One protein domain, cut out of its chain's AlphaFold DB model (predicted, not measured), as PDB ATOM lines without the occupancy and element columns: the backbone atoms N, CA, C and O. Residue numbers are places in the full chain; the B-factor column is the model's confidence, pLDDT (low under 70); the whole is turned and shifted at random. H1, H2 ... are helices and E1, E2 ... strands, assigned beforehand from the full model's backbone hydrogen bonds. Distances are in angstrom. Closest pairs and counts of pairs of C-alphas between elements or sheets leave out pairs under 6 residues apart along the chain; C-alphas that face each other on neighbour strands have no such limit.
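What this domain is: This is residues 20 to 131 of the 267 residues of an uncharacterized protein of Anaerorhabdus furcosa (UniProt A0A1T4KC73). Two antiparallel sheets of four strands each stand face to face as a loosely aligned sandwich, one strongly twisted and the other curled like part of a barrel. Short helix H1 lies outside the sandwich, on neither sheet, and strand E7 lies outside the curled sheet. The printed part has 112 residues, with one named helix followed by nine named strands, E1 to E9; the sheet orders are E1 - E2 - E3 - E4 and E5 - E6 - E9 - E8. The class is mostly strand, and the whole is compact, with a radius of gyration of the C-alphas of 14.5 A and spans of 41 by 31 by 28 A.

Where its parts are: H1 takes residues 20 to 27, beginning at C-alpha 20, (159.152, 283.453, 261.878). E1, residues 35 to 44, is 25.1 A long and bends by 59 degrees at residue 40. E2, residues 47 to 56, is 27.7 A long, and E3, residues 60 to 67, is 23.3 A. E4 takes residues 70 to 72 and E5 residues 80 to 82. E6, residues 88 to 93, is 15.3 A long. E7 takes residues 98 to 102 and E8 residues 111 to 115. E9, residues 120 to 128, is 25.8 A long and ends at C-alpha 128, (148.685, 270.646, 246.537).

How they stand to each other: H1 is apart from E2 and E3, for instance; 2 of its 4 O i to N i+4 pairs and 3 of its 5 O i to N i+3 pairs are within hydrogen-bond range. E1 to E4 form a meander, each strand the antiparallel neighbour of the one before. Within hydrogen-bond range are N 42 and O 49 of hairpin E1 and E2, 2.9 A, N 52 and O 64 of hairpin E2 and E3, 2.8 A, and N 72 and O 65 of hairpin E3 and E4, 2.8 A. The chain changes sheets between E4 and E5, whose closest C-alphas, of Tyr 72 and Ser 80, are 5.8 A apart. In the curled sheet, N 90 and O 81 of hairpin E5 and E6, 2.8 A, N 91 and O 125 of E6 and E9, 2.9 A, and N 113 and O 122 of hairpin E8 and E9, 2.7 A, are within range. The facing parts of the sandwich are 10.3 A centre to centre, their best planes 35 degrees apart. E7 pairs with no named strand, but its residues 101 to 102 pair antiparallel with residues 105 to 106.

The domain as a whole: The two C-alphas farthest apart, of Pro 32 and Asp 103, are 42.5 A apart. The printed part has no cut and no long link. Its mean pLDDT is 73.9; residues under 70 are 20 to 35, 55 to 61, 74 to 78, 95 to 97 and 115 to 120.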
ATOM      1  N   ALA A  20     160.074 282.770 260.987       39.62
ATOM      2  CA  ALA A  20     159.152 283.453 261.878       39.62
ATOM      3  C   ALA A  20     158.919 282.732 263.224       39.62
ATOM      4  O   ALA A  20     158.718 283.400 264.237       39.62
ATOM      5  N   VAL A  21     159.037 281.396 263.284       39.88
ATOM      6  CA  VAL A  21     158.902 280.646 264.550       39.88
ATOM      7  C   VAL A  21     160.079 280.923 265.495       39.88
ATOM      8  O   VAL A  21     159.868 281.069 266.698       39.88
ATOM      9  N   ARG A  22     161.306 281.073 264.969       37.88
ATOM     10  CA  ARG A  22     162.466 281.545 265.755       37.88
ATOM     11  C   ARG A  22     162.380 283.043 266.049       37.88
ATOM     12  O   ARG A  22     162.815 283.485 267.110       37.88
ATOM     13  N   LEU A  23     161.788 283.819 265.141       37.53
ATOM     14  CA  LEU A  23     161.575 285.249 265.330       37.53
ATOM     15  C   LEU A  23     160.587 285.527 266.471       37.53
ATOM     16  O   LEU A  23     160.826 286.471 267.208       37.53
ATOM     17  N   LYS A  24     159.561 284.689 266.695       39.34
ATOM     18  CA  LYS A  24     158.573 284.841 267.782       39.34
ATOM     19  C   LYS A  24     159.205 285.008 269.169       39.34
ATOM     20  O   LYS A  24     158.794 285.883 269.922       39.34
ATOM     21  N   GLU A  25     160.265 284.260 269.485       38.88
ATOM     22  CA  GLU A  25     160.972 284.394 270.773       38.88
ATOM     23  C   GLU A  25     161.762 285.712 270.916       38.88
ATOM     24  O   GLU A  25     162.004 286.176 272.036       38.88
ATOM     25  N   VAL A  26     162.147 286.330 269.794       35.97
ATOM     26  CA  VAL A  26     162.859 287.621 269.729       35.97
ATOM     27  C   VAL A  26     161.871 288.799 269.639       35.97
ATOM     28  O   VAL A  26     162.095 289.846 270.248       35.97
ATOM     29  N   ILE A  27     160.759 288.596 268.932       39.31
ATOM     30  CA  ILE A  27     159.616 289.491 268.707       39.31
ATOM     31  C   ILE A  27     158.856 289.719 270.024       39.31
ATOM     32  O   ILE A  27     158.759 290.860 270.487       39.31
ATOM     33  N   ASP A  28     158.429 288.654 270.708       43.06
ATOM     34  CA  ASP A  28     157.554 288.736 271.893       43.06
ATOM     35  C   ASP A  28     158.179 289.495 273.078       43.06
ATOM     36  O   ASP A  28     157.472 289.944 273.983       43.06
ATOM     37  N   LYS A  29     159.506 289.672 273.096       37.53
ATOM     38  CA  LYS A  29     160.204 290.361 274.190       37.53
ATOM     39  C   LYS A  29     160.362 291.870 274.005       37.53
ATOM     40  O   LYS A  29     160.643 292.528 275.002       37.53
ATOM     41  N   ASN A  30     160.191 292.427 272.800       37.22
ATOM     42  CA  ASN A  30     160.579 293.823 272.528       37.22
ATOM     43  C   ASN A  30     159.634 294.640 271.627       37.22
ATOM     44  O   ASN A  30     159.983 295.769 271.278       37.22
ATOM     45  N   ILE A  31     158.452 294.141 271.254       41.47
ATOM     46  CA  ILE A  31     157.593 294.874 270.308       41.47
ATOM     47  C   ILE A  31     156.560 295.753 271.019       41.47
ATOM     48  O   ILE A  31     155.837 295.285 271.903       41.47
ATOM     49  N   PRO A  32     156.454 297.040 270.639       41.22
ATOM     50  CA  PRO A  32     155.384 297.908 271.108       41.22
ATOM     51  C   PRO A  32     154.023 297.380 270.638       41.22
ATOM     52  O   PRO A  32     153.873 297.022 269.478       41.22
ATOM     53  N   LYS A  33     153.032 297.376 271.544       47.28
ATOM     54  CA  LYS A  33     151.621 297.015 271.289       47.28
ATOM     55  C   LYS A  33     151.168 297.418 269.877       47.28
ATOM     56  O   LYS A  33     151.025 298.604 269.587       47.28
ATOM     57  N   GLU A  34     150.951 296.407 269.045       55.59
ATOM     58  CA  GLU A  34     150.632 296.502 267.623       55.59
ATOM     59  C   GLU A  34     149.329 297.270 267.361       55.59
ATOM     60  O   GLU A  34     148.320 297.079 268.043       55.59
ATOM     61  N   THR A  35     149.319 298.112 266.327       64.50
ATOM     62  CA  THR A  35     148.081 298.619 265.721       64.50
ATOM     63  C   THR A  35     147.719 297.732 264.534       64.50
ATOM     64  O   THR A  35     148.160 297.986 263.415       64.50
ATOM     65  N   SER A  36     146.941 296.677 264.778       75.75
ATOM     66  CA  SER A  36     146.346 295.852 263.721       75.75
ATOM     67  C   SER A  36     145.088 296.517 263.160       75.75
ATOM     68  O   SER A  36     144.279 297.050 263.930       75.75
ATOM     69  N   LYS A  37     144.857 296.432 261.851       82.94
ATOM     70  CA  LYS A  37     143.644 296.940 261.197       82.94
ATOM     71  C   LYS A  37     143.042 295.879 260.281       82.94
ATOM     72  O   LYS A  37     143.729 295.375 259.406       82.94
ATOM     73  N   LEU A  38     141.750 295.589 260.439       87.00
ATOM     74  CA  LEU A  38     141.002 294.786 259.466       87.00
ATOM     75  C   LEU A  38     140.913 295.558 258.142       87.00
ATOM     76  O   LEU A  38     140.464 296.712 258.133       87.00
ATOM     77  N   ILE A  39     141.355 294.945 257.048       85.38
ATOM     78  CA  ILE A  39     141.358 295.567 255.718       85.38
ATOM     79  C   ILE A  39     140.400 294.898 254.736       85.38
ATOM     80  O   ILE A  39     139.913 295.589 253.844       85.38
ATOM     81  N   ASP A  40     140.105 293.610 254.915       87.38
ATOM     82  CA  ASP A  40     139.196 292.865 254.045       87.38
ATOM     83  C   ASP A  40     138.640 291.615 254.746       87.38
ATOM     84  O   ASP A  40     139.173 291.176 255.770       87.38
ATOM     85  N   THR A  41     137.599 291.028 254.163       90.62
ATOM     86  CA  THR A  41     137.056 289.721 254.538       90.62
ATOM     87  C   THR A  41     136.842 288.890 253.278       90.62
ATOM     88  O   THR A  41     136.049 289.252 252.409       90.62
ATOM     89  N   ILE A  42     137.509 287.740 253.202       89.81
ATOM     90  CA  ILE A  42     137.476 286.840 252.043       89.81
ATOM     91  C   ILE A  42     136.881 285.477 252.403       89.81
ATOM     92  O   ILE A  42     136.779 285.108 253.574       89.81
ATOM     93  N   ILE A  43     136.509 284.702 251.383       90.88
ATOM     94  CA  ILE A  43     136.012 283.331 251.546       90.88
ATOM     95  C   ILE A  43     137.064 282.338 251.044       90.88
ATOM     96  O   ILE A  43     137.428 282.356 249.867       90.88
ATOM     97  N   ILE A  44     137.508 281.439 251.927       89.69
ATOM     98  CA  ILE A  44     138.403 280.315 251.610       89.69
ATOM     99  C   ILE A  44     137.682 279.010 251.972       89.69
ATOM    100  O   ILE A  44     137.476 278.716 253.147       89.69
ATOM    101  N   GLU A  45     137.278 278.219 250.972       87.44
ATOM    102  CA  GLU A  45     136.490 276.978 251.156       87.44
ATOM    103  C   GLU A  45     135.249 277.147 252.048       87.44
ATOM    104  O   GLU A  45     135.053 276.430 253.042       87.44
ATOM    105  N   ASP A  46     134.422 278.137 251.718       87.81
ATOM    106  CA  ASP A  46     133.204 278.487 252.460       87.81
ATOM    107  C   ASP A  46     133.459 278.947 253.907       87.81
ATOM    108  O   ASP A  46     132.534 279.001 254.718       87.81
ATOM    109  N   ARG A  47     134.713 279.260 254.261       88.38
ATOM    110  CA  ARG A  47     135.085 279.837 255.556       88.38
ATOM    111  C   ARG A  47     135.376 281.318 255.389       88.38
ATOM    112  O   ARG A  47     136.265 281.702 254.625       88.38
ATOM    113  N   GLU A  48     134.640 282.131 256.136       92.62
ATOM    114  CA  GLU A  48     134.943 283.548 256.289       92.62
ATOM    115  C   GLU A  48     136.324 283.703 256.935       92.62
ATOM    116  O   GLU A  48     136.626 283.082 257.958       92.62
ATOM    117  N   THR A  49     137.183 284.472 256.276       91.62
ATOM    118  CA  THR A  49     138.572 284.694 256.663       91.62
ATOM    119  C   THR A  49     138.819 286.190 256.699       91.62
ATOM    120  O   THR A  49     138.741 286.870 255.678       91.62
ATOM    121  N   GLU A  50     139.103 286.700 257.888       90.94
ATOM    122  CA  GLU A  50     139.432 288.103 258.101       90.94
ATOM    123  C   GLU A  50     140.878 288.363 257.665       90.94
ATOM    124  O   GLU A  50     141.778 287.572 257.965       90.94
ATOM    125  N   VAL A  51     141.107 289.478 256.974       87.38
ATOM    126  CA  VAL A  51     142.432 289.909 256.522       87.38
ATOM    127  C   VAL A  51     142.850 291.141 257.309       87.38
ATOM    128  O   VAL A  51     142.238 292.210 257.208       87.38
ATOM    129  N   TYR A  52     143.916 291.003 258.084       84.19
ATOM    130  CA  TYR A  52     144.457 292.064 258.916       84.19
ATOM    131  C   TYR A  52     145.769 292.593 258.362       84.19
ATOM    132  O   TYR A  52     146.626 291.842 257.913       84.19
ATOM    133  N   GLU A  53     145.931 293.902 258.465       80.12
ATOM    134  CA  GLU A  53     147.165 294.622 258.209       80.12
ATOM    135  C   GLU A  53     147.826 294.979 259.548       80.12
ATOM    136  O   GLU A  53     147.187 295.565 260.430       80.12
ATOM    137  N   TYR A  54     149.101 294.632 259.694       75.31
ATOM    138  CA  TYR A  54     149.926 294.886 260.871       75.31
ATOM    139  C   TYR A  54     151.058 295.831 260.510       75.31
ATOM    140  O   TYR A  54     151.783 295.579 259.555       75.31
ATOM    141  N   MET A  55     151.240 296.890 261.296       66.31
ATOM    142  CA  MET A  55     152.376 297.793 261.144       66.31
ATOM    143  C   MET A  55     153.420 297.505 262.219       66.31
ATOM    144  O   MET A  55     153.153 297.656 263.411       66.31
ATOM    145  N   PHE A  56     154.613 297.118 261.787       55.97
ATOM    146  CA  PHE A  56     155.758 296.840 262.636       55.97
ATOM    147  C   PHE A  56     156.801 297.956 262.507       55.97
ATOM    148  O   PHE A  56     157.310 298.229 261.416       55.97
ATOM    149  N   GLY A  57     157.145 298.589 263.632       56.66
ATOM    150  CA  GLY A  57     158.201 299.605 263.698       56.66
ATOM    151  C   GLY A  57     158.001 300.778 262.724       56.66
ATOM    152  O   GLY A  57     156.900 301.308 262.592       56.66
ATOM    153  N   GLU A  58     159.078 301.189 262.045       47.88
ATOM    154  CA  GLU A  58     159.139 302.336 261.117       47.88
ATOM    155  C   GLU A  58     158.437 302.091 259.758       47.88
ATOM    156  O   GLU A  58     158.919 302.514 258.709       47.88
ATOM    157  N   GLY A  59     157.274 301.432 259.756       54.19
ATOM    158  CA  GLY A  59     156.402 301.336 258.579       54.19
ATOM    159  C   GLY A  59     156.487 300.035 257.782       54.19
ATOM    160  O   GLY A  59     156.040 300.017 256.636       54.19
ATOM    161  N   THR A  60     157.011 298.951 258.362       54.59
ATOM    162  CA  THR A  60     156.884 297.628 257.729       54.59
ATOM    163  C   THR A  60     155.460 297.128 257.919       54.59
ATOM    164  O   THR A  60     154.945 297.160 259.034       54.59
ATOM    165  N   VAL A  61     154.813 296.705 256.836       65.81
ATOM    166  CA  VAL A  61     153.417 296.267 256.846       65.81
ATOM    167  C   VAL A  61     153.352 294.776 256.531       65.81
ATOM    168  O   VAL A  61     153.898 294.357 255.518       65.81
ATOM    169  N   TYR A  62     152.670 293.994 257.367       74.06
ATOM    170  CA  TYR A  62     152.407 292.572 257.138       74.06
ATOM    171  C   TYR A  62     150.909 292.303 257.046       74.06
ATOM    172  O   TYR A  62     150.098 293.002 257.649       74.06
ATOM    173  N   ILE A  63     150.556 291.248 256.322       78.88
ATOM    174  CA  ILE A  63     149.198 290.727 256.190       78.88
ATOM    175  C   ILE A  63     149.030 289.422 256.968       78.88
ATOM    176  O   ILE A  63     149.737 288.441 256.742       78.88
ATOM    177  N   GLN A  64     148.043 289.378 257.846       82.25
ATOM    178  CA  GLN A  64     147.659 288.173 258.566       82.25
ATOM    179  C   GLN A  64     146.270 287.734 258.100       82.25
ATOM    180  O   GLN A  64     145.378 288.568 257.923       82.25
ATOM    181  N   LEU A  65     146.075 286.430 257.934       85.75
ATOM    182  CA  LEU A  65     144.754 285.837 257.746       85.75
ATOM    183  C   LEU A  65     144.268 285.262 259.071       85.75
ATOM    184  O   LEU A  65     145.042 284.645 259.803       85.75
ATOM    185  N   LYS A  66     142.980 285.407 259.363       86.81
ATOM    186  CA  LYS A  66     142.383 284.877 260.586       86.81
ATOM    187  C   LYS A  66     141.084 284.136 260.296       86.81
ATOM    188  O   LYS A  66     140.169 284.682 259.682       86.81
ATOM    189  N   GLN A  67     141.000 282.890 260.766       85.62
ATOM    190  CA  GLN A  67     139.784 282.071 260.737       85.62
ATOM    191  C   GLN A  67     139.377 281.722 262.173       85.62
ATOM    192  O   GLN A  67     139.969 280.855 262.822       85.62
ATOM    193  N   GLY A  68     138.359 282.410 262.694       83.19
ATOM    194  CA  GLY A  68     137.921 282.238 264.079       83.19
ATOM    195  C   GLY A  68     139.003 282.664 265.076       83.19
ATOM    196  O   GLY A  68     139.321 283.845 265.180       83.19
ATOM    197  N   ILE A  69     139.553 281.714 265.836       77.31
ATOM    198  CA  ILE A  69     140.618 281.978 266.824       77.31
ATOM    199  C   ILE A  69     142.032 281.715 266.291       77.31
ATOM    200  O   ILE A  69     142.995 281.961 267.013       77.31
ATOM    201  N   ILE A  70     142.161 281.175 265.075       77.62
ATOM    202  CA  ILE A  70     143.447 280.785 264.492       77.62
ATOM    203  C   ILE A  70     143.925 281.885 263.547       77.62
ATOM    204  O   ILE A  70     143.149 282.366 262.717       77.62
ATOM    205  N   SER A  71     145.202 282.236 263.666       80.69
ATOM    206  CA  SER A  71     145.893 283.200 262.812       80.69
ATOM    207  C   SER A  71     146.946 282.516 261.942       80.69
ATOM    208  O   SER A  71     147.582 281.551 262.367       80.69
ATOM    209  N   TYR A  72     147.133 283.046 260.736       81.31
ATOM    210  CA  TYR A  72     148.055 282.552 259.719       81.31
ATOM    211  C   TYR A  72     148.831 283.717 259.101       81.31
ATOM    212  O   TYR A  72     148.261 284.788 258.870       81.31
ATOM    213  N   GLY A  73     150.107 283.500 258.785       71.56
ATOM    214  CA  GLY A  73     150.955 284.489 258.115       71.56
ATOM    215  C   GLY A  73     152.363 284.593 258.713       71.56
ATOM    216  O   GLY A  73     152.727 283.811 259.594       71.56
ATOM    217  N   PRO A  74     153.178 285.553 258.243       58.41
ATOM    218  CA  PRO A  74     154.536 285.757 258.736       58.41
ATOM    219  C   PRO A  74     154.534 286.094 260.229       58.41
ATOM    220  O   PRO A  74     153.880 287.039 260.657       58.41
ATOM    221  N   GLY A  75     155.275 285.318 261.017       51.66
ATOM    222  CA  GLY A  75     155.375 285.460 262.477       51.66
ATOM    223  C   GLY A  75     154.516 284.467 263.264       51.66
ATOM    224  O   GLY A  75     154.714 284.309 264.469       51.66
ATOM    225  N   GLU A  76     153.600 283.760 262.597       61.47
ATOM    226  CA  GLU A  76     152.684 282.820 263.241       61.47
ATOM    227  C   GLU A  76     153.208 281.381 263.275       61.47
ATOM    228  O   GLU A  76     154.174 281.015 262.609       61.47
ATOM    229  N   GLN A  77     152.542 280.533 264.068       55.38
ATOM    230  CA  GLN A  77     152.846 279.097 264.124       55.38
ATOM    231  C   GLN A  77     152.553 278.365 262.805       55.38
ATOM    232  O   GLN A  77     153.088 277.276 262.599       55.38
ATOM    233  N   LEU A  78     151.693 278.929 261.947       60.28
ATOM    234  CA  LEU A  78     151.266 278.346 260.676       60.28
ATOM    235  C   LEU A  78     151.341 279.387 259.552       60.28
ATOM    236  O   LEU A  78     150.795 280.488 259.671       60.28
ATOM    237  N   GLY A  79     151.977 279.013 258.443       70.88
ATOM    238  CA  GLY A  79     152.130 279.859 257.257       70.88
ATOM    239  C   GLY A  79     150.955 279.806 256.274       70.88
ATOM    240  O   GLY A  79     150.843 280.669 255.407       70.88
ATOM    241  N   SER A  80     150.063 278.817 256.393       85.25
ATOM    242  CA  SER A  80     148.930 278.625 255.477       85.25
ATOM    243  C   SER A  80     147.727 277.966 256.143       85.25
ATOM    244  O   SER A  80     147.836 277.294 257.171       85.25
ATOM    245  N   ILE A  81     146.561 278.146 255.524       89.94
ATOM    246  CA  ILE A  81     145.312 277.505 255.939       89.94
ATOM    247  C   ILE A  81     145.223 276.139 255.255       89.94
ATOM    248  O   ILE A  81     145.158 276.065 254.029       89.94
ATOM    249  N   GLN A  82     145.169 275.054 256.027       87.94
ATOM    250  CA  GLN A  82     144.920 273.723 255.469       87.94
ATOM    251  C   GLN A  82     143.450 273.581 255.034       87.94
ATOM    252  O   GLN A  82     142.523 274.066 255.706       87.94
ATOM    253  N   SER A  83     143.229 272.935 253.892       89.94
ATOM    254  CA  SER A  83     141.894 272.609 253.389       89.94
ATOM    255  C   SER A  83     141.180 271.575 254.261       89.94
ATOM    256  O   SER A  83     141.807 270.811 254.998       89.94
ATOM    257  N   LYS A  84     139.847 271.517 254.161       88.88
ATOM    258  CA  LYS A  84     139.037 270.526 254.907       88.88
ATOM    259  C   LYS A  84     139.366 269.080 254.523       88.88
ATOM    260  O   LYS A  84     139.231 268.190 255.356       88.88
ATOM    261  N   ASP A  85     139.763 268.853 253.272       87.56
ATOM    262  CA  ASP A  85     140.158 267.537 252.759       87.56
ATOM    263  C   ASP A  85     141.611 267.160 253.107       87.56
ATOM    264  O   ASP A  85     141.995 266.007 252.928       87.56
ATOM    265  N   GLY A  86     142.409 268.103 253.623       85.75
ATOM    266  CA  GLY A  86     143.826 267.909 253.937       85.75
ATOM    267  C   GLY A  86     144.755 267.844 252.718       85.75
ATOM    268  O   GLY A  86     145.964 267.723 252.904       85.75
ATOM    269  N   ILE A  87     144.217 267.946 251.499       90.12
ATOM    270  CA  ILE A  87     144.953 267.794 250.235       90.12
ATOM    271  C   ILE A  87     145.569 269.123 249.784       90.12
ATOM    272  O   ILE A  87     146.498 269.130 248.982       90.12
ATOM    273  N   HIS A  88     145.093 270.261 250.293       92.94
ATOM    274  CA  HIS A  88     145.542 271.576 249.858       92.94
ATOM    275  C   HIS A  88     145.974 272.474 251.019       92.94
ATOM    276  O   HIS A  88     145.444 272.412 252.132       92.94
ATOM    277  N   TYR A  89     146.899 273.376 250.715       90.00
ATOM    278  CA  TYR A  89     147.231 274.530 251.540       90.00
ATOM    279  C   TYR A  89     146.858 275.813 250.804       90.00
ATOM    280  O   TYR A  89     147.188 275.983 249.632       90.00
ATOM    281  N   TYR A  90     146.200 276.731 251.503       91.06
ATOM    282  CA  TYR A  90     145.976 278.099 251.049       91.06
ATOM    283  C   TYR A  90     147.091 278.976 251.609       91.06
ATOM    284  O   TYR A  90     147.033 279.416 252.761       91.06
ATOM    285  N   TYR A  91     148.143 279.141 250.811       87.81
ATOM    286  CA  TYR A  91     149.356 279.864 251.175       87.81
ATOM    287  C   TYR A  91     149.246 281.342 250.808       87.81
ATOM    288  O   TYR A  91     148.853 281.675 249.689       87.81
ATOM    289  N   LEU A  92     149.607 282.212 251.752       84.00
ATOM    290  CA  LEU A  92     149.654 283.658 251.565       84.00
ATOM    291  C   LEU A  92     151.086 284.090 251.227       84.00
ATOM    292  O   LEU A  92     151.966 284.045 252.083       84.00
ATOM    293  N   ASP A  93     151.289 284.576 250.009       79.81
ATOM    294  CA  ASP A  93     152.519 285.243 249.585       79.81
ATOM    295  C   ASP A  93     152.330 286.763 249.654       79.81
ATOM    296  O   ASP A  93     151.515 287.339 248.925       79.81
ATOM    297  N   GLN A  94     153.054 287.431 250.545       70.81
ATOM    298  CA  GLN A  94     152.960 288.882 250.687       70.81
ATOM    299  C   GLN A  94     153.833 289.588 249.658       70.81
ATOM    300  O   GLN A  94     154.957 289.181 249.400       70.81
ATOM    301  N   PHE A  95     153.316 290.678 249.091       62.34
ATOM    302  CA  PHE A  95     154.018 291.509 248.106       62.34
ATOM    303  C   PHE A  95     154.453 290.769 246.838       62.34
ATOM    304  O   PHE A  95     155.229 291.310 246.052       62.34
ATOM    305  N   SER A  96     153.881 289.585 246.585       63.41
ATOM    306  CA  SER A  96     154.095 288.814 245.362       63.41
ATOM    307  C   SER A  96     155.576 288.534 245.079       63.41
ATOM    308  O   SER A  96     155.977 288.542 243.914       63.41
ATOM    309  N   SER A  97     156.375 288.312 246.125       66.12
ATOM    310  CA  SER A  97     157.831 288.177 246.036       66.12
ATOM    311  C   SER A  97     158.278 286.925 245.283       66.12
ATOM    312  O   SER A  97     159.360 286.941 244.701       66.12
ATOM    313  N   TYR A  98     157.445 285.878 245.218       72.00
ATOM    314  CA  TYR A  98     157.847 284.593 244.649       72.00
ATOM    315  C   TYR A  98     156.952 284.110 243.503       72.00
ATOM    316  O   TYR A  98     155.727 284.254 243.512       72.00
ATOM    317  N   ASN A  99     157.572 283.484 242.507       78.62
ATOM    318  CA  ASN A  99     156.910 282.586 241.569       78.62
ATOM    319  C   ASN A  99     156.877 281.184 242.185       78.62
ATOM    320  O   ASN A  99     157.928 280.616 242.483       78.62
ATOM    321  N   ILE A 100     155.681 280.618 242.341       84.25
ATOM    322  CA  ILE A 100     155.489 279.288 242.927       84.25
ATOM    323  C   ILE A 100     155.242 278.270 241.818       84.25
ATOM    324  O   ILE A 100     154.494 278.529 240.876       84.25
ATOM    325  N   TYR A 101     155.857 277.102 241.939       84.19
ATOM    326  CA  TYR A 101     155.803 276.021 240.972       84.19
ATOM    327  C   TYR A 101     155.352 274.716 241.622       84.19
ATOM    328  O   TYR A 101     155.777 274.373 242.722       84.19
ATOM    329  N   GLU A 102     154.541 273.964 240.884       86.06
ATOM    330  CA  GLU A 102     154.120 272.598 241.197       86.06
ATOM    331  C   GLU A 102     154.522 271.695 240.027       86.06
ATOM    332  O   GLU A 102     154.156 271.974 238.881       86.06
ATOM    333  N   ASP A 103     155.308 270.645 240.284       81.62
ATOM    334  CA  ASP A 103     155.845 269.741 239.247       81.62
ATOM    335  C   ASP A 103     156.488 270.507 238.066       81.62
ATOM    336  O   ASP A 103     156.321 270.178 236.887       81.62
ATOM    337  N   GLY A 104     157.169 271.617 238.376       73.19
ATOM    338  CA  GLY A 104     157.813 272.488 237.394       73.19
ATOM    339  C   GLY A 104     156.880 273.441 236.632       73.19
ATOM    340  O   GLY A 104     157.377 274.239 235.833       73.19
ATOM    341  N   LYS A 105     155.570 273.449 236.885       80.38
ATOM    342  CA  LYS A 105     154.612 274.377 236.258       80.38
ATOM    343  C   LYS A 105     154.291 275.546 237.179       80.38
ATOM    344  O   LYS A 105     154.059 275.340 238.362       80.38
ATOM    345  N   LEU A 106     154.288 276.761 236.625       86.12
ATOM    346  CA  LEU A 106     153.959 277.975 237.373       86.12
ATOM    347  C   LEU A 106     152.508 277.908 237.861       86.12
ATOM    348  O   LEU A 106     151.598 277.657 237.068       86.12
ATOM    349  N   ILE A 107     152.309 278.153 239.149       88.81
ATOM    350  CA  ILE A 107     150.998 278.252 239.780       88.81
ATOM    351  C   ILE A 107     150.561 279.714 239.732       88.81
ATOM    352  O   ILE A 107     151.322 280.618 240.071       88.81
ATOM    353  N   VAL A 108     149.323 279.946 239.312       90.62
ATOM    354  CA  VAL A 108     148.695 281.270 239.341       90.62
ATOM    355  C   VAL A 108     147.927 281.395 240.659       90.62
ATOM    356  O   VAL A 108     147.283 280.423 241.061       90.62
ATOM    357  N   PRO A 109     147.987 282.543 241.352       90.81
ATOM    358  CA  PRO A 109     147.216 282.722 242.573       90.81
ATOM    359  C   PRO A 109     145.713 282.619 242.302       90.81
ATOM    360  O   PRO A 109     145.215 283.072 241.273       90.81
ATOM    361  N   GLU A 110     144.989 282.038 243.255       90.06
ATOM    362  CA  GLU A 110     143.525 281.961 243.239       90.06
ATOM    363  C   GLU A 110     142.906 283.345 243.438       90.06
ATOM    364  O   GLU A 110     141.881 283.679 242.846       90.06
ATOM    365  N   GLN A 111     143.516 284.144 244.317       88.50
ATOM    366  CA  GLN A 111     143.034 285.466 244.694       88.50
ATOM    367  C   GLN A 111     144.211 286.395 244.980       88.50
ATOM    368  O   GLN A 111     145.254 285.964 245.473       88.50
ATOM    369  N   THR A 112     144.010 287.684 244.730       86.62
ATOM    370  CA  THR A 112     144.962 288.743 245.069       86.62
ATOM    371  C   THR A 112     144.248 289.796 245.903       86.62
ATOM    372  O   THR A 112     143.154 290.242 245.561       86.62
ATOM    373  N   ILE A 113     144.870 290.183 247.011       80.62
ATOM    374  CA  ILE A 113     144.380 291.155 247.980       80.62
ATOM    375  C   ILE A 113     145.224 292.417 247.840       80.62
ATOM    376  O   ILE A 113     146.446 292.365 247.962       80.62
ATOM    377  N   SER A 114     144.585 293.568 247.639       77.50
ATOM    378  CA  SER A 114     145.288 294.855 247.645       77.50
ATOM    379  C   SER A 114     145.647 295.259 249.078       77.50
ATOM    380  O   SER A 114     144.765 295.472 249.911       77.50
ATOM    381  N   CYS A 115     146.936 295.446 249.349       68.00
ATOM    382  CA  CYS A 115     147.477 295.890 250.635       68.00
ATOM    383  C   CYS A 115     147.802 297.388 250.568       68.00
ATOM    384  O   CYS A 115     148.521 297.846 249.673       68.00
ATOM    385  N   MET A 116     147.245 298.177 251.496       62.38
ATOM    386  CA  MET A 116     147.082 299.634 251.367       62.38
ATOM    387  C   MET A 116     146.381 300.043 250.045       62.38
ATOM    388  O   MET A 116     146.280 299.285 249.085       62.38
ATOM    389  N   LYS A 117     145.862 301.274 249.938       54.81
ATOM    390  CA  LYS A 117     145.360 301.783 248.644       54.81
ATOM    391  C   LYS A 117     146.537 301.957 247.660       54.81
ATOM    392  O   LYS A 117     147.092 303.050 247.578       54.81
ATOM    393  N   GLY A 118     146.916 300.887 246.956       49.09
ATOM    394  CA  GLY A 118     147.846 300.882 245.821       49.09
ATOM    395  C   GLY A 118     149.347 300.816 246.135       49.09
ATOM    396  O   GLY A 118     150.121 301.355 245.348       49.09
ATOM    397  N   LYS A 119     149.783 300.225 247.261       58.44
ATOM    398  CA  LYS A 119     151.225 300.109 247.598       58.44
ATOM    399  C   LYS A 119     151.757 298.680 247.752       58.44
ATOM    400  O   LYS A 119     152.955 298.518 247.949       58.44
ATOM    401  N   GLY A 120     150.909 297.667 247.631       65.69
ATOM    402  CA  GLY A 120     151.321 296.271 247.622       65.69
ATOM    403  C   GLY A 120     150.138 295.351 247.361       65.69
ATOM    404  O   GLY A 120     148.987 295.768 247.471       65.69
ATOM    405  N   GLU A 121     150.423 294.102 247.021       76.31
ATOM    406  CA  GLU A 121     149.417 293.062 246.822       76.31
ATOM    407  C   GLU A 121     149.881 291.778 247.505       76.31
ATOM    408  O   GLU A 121     151.042 291.391 247.368       76.31
ATOM    409  N   ALA A 122     148.990 291.115 248.232       78.88
ATOM    410  CA  ALA A 122     149.216 289.772 248.742       78.88
ATOM    411  C   ALA A 122     148.448 288.770 247.881       78.88
ATOM    412  O   ALA A 122     147.293 288.997 247.533       78.88
ATOM    413  N   SER A 123     149.084 287.662 247.536       86.81
ATOM    414  CA  SER A 123     148.522 286.634 246.670       86.81
ATOM    415  C   SER A 123     148.233 285.374 247.478       86.81
ATOM    416  O   SER A 123     149.067 284.932 248.266       86.81
ATOM    417  N   ILE A 124     147.052 284.790 247.289       88.19
ATOM    418  CA  ILE A 124     146.668 283.517 247.898       88.19
ATOM    419  C   ILE A 124     146.758 282.430 246.840       88.19
ATOM    420  O   ILE A 124     146.071 282.479 245.818       88.19
ATOM    421  N   TYR A 125     147.572 281.420 247.116       91.19
ATOM    422  CA  TYR A 125     147.754 280.256 246.262       91.19
ATOM    423  C   TYR A 125     147.087 279.038 246.880       91.19
ATOM    424  O   TYR A 125     147.200 278.810 248.083       91.19
ATOM    425  N   LYS A 126     146.444 278.222 246.045       93.50
ATOM    426  CA  LYS A 126     146.002 276.879 246.416       93.50
ATOM    427  C   LYS A 126     147.072 275.881 245.984       93.50
ATOM    428  O   LYS A 126     147.240 275.623 244.797       93.50
ATOM    429  N   LEU A 127     147.803 275.352 246.955       91.62
ATOM    430  CA  LEU A 127     148.944 274.465 246.754       91.62
ATOM    431  C   LEU A 127     148.555 273.025 247.082       91.62
ATOM    432  O   LEU A 127     147.933 272.792 248.119       91.62
ATOM    433  N   ASN A 128     148.923 272.058 246.243       90.62
ATOM    434  CA  ASN A 128     148.685 270.646 246.537       90.62
ATOM    435  C   ASN A 128     149.704 270.121 247.563       90.62
ATOM    436  O   ASN A 128     150.906 270.089 247.311       90.62
ATOM    437  N   ALA A 129     149.211 269.663 248.711       84.75
ATOM    438  CA  ALA A 129     149.998 269.159 249.830       84.75
ATOM    439  C   ALA A 129     150.799 267.888 249.509       84.75
ATOM    440  O   ALA A 129     151.769 267.587 250.202       84.75
ATOM    441  N   GLU A 130     150.409 267.109 248.504       86.38
ATOM    442  CA  GLU A 130     151.054 265.834 248.173       86.38
ATOM    443  C   GLU A 130     152.213 265.993 247.191       86.38
ATOM    444  O   GLU A 130     153.052 265.101 247.098       86.38
ATOM    445  N   LYS A 131     152.301 267.137 246.514       86.69
ATOM    446  CA  LYS A 131     153.284 267.383 245.462       86.69
ATOM    447  C   LYS A 131     154.520 268.116 245.961       86.69
ATOM    448  O   LYS A 131     154.525 268.685 247.057       86.69
TER     449      LYS A 131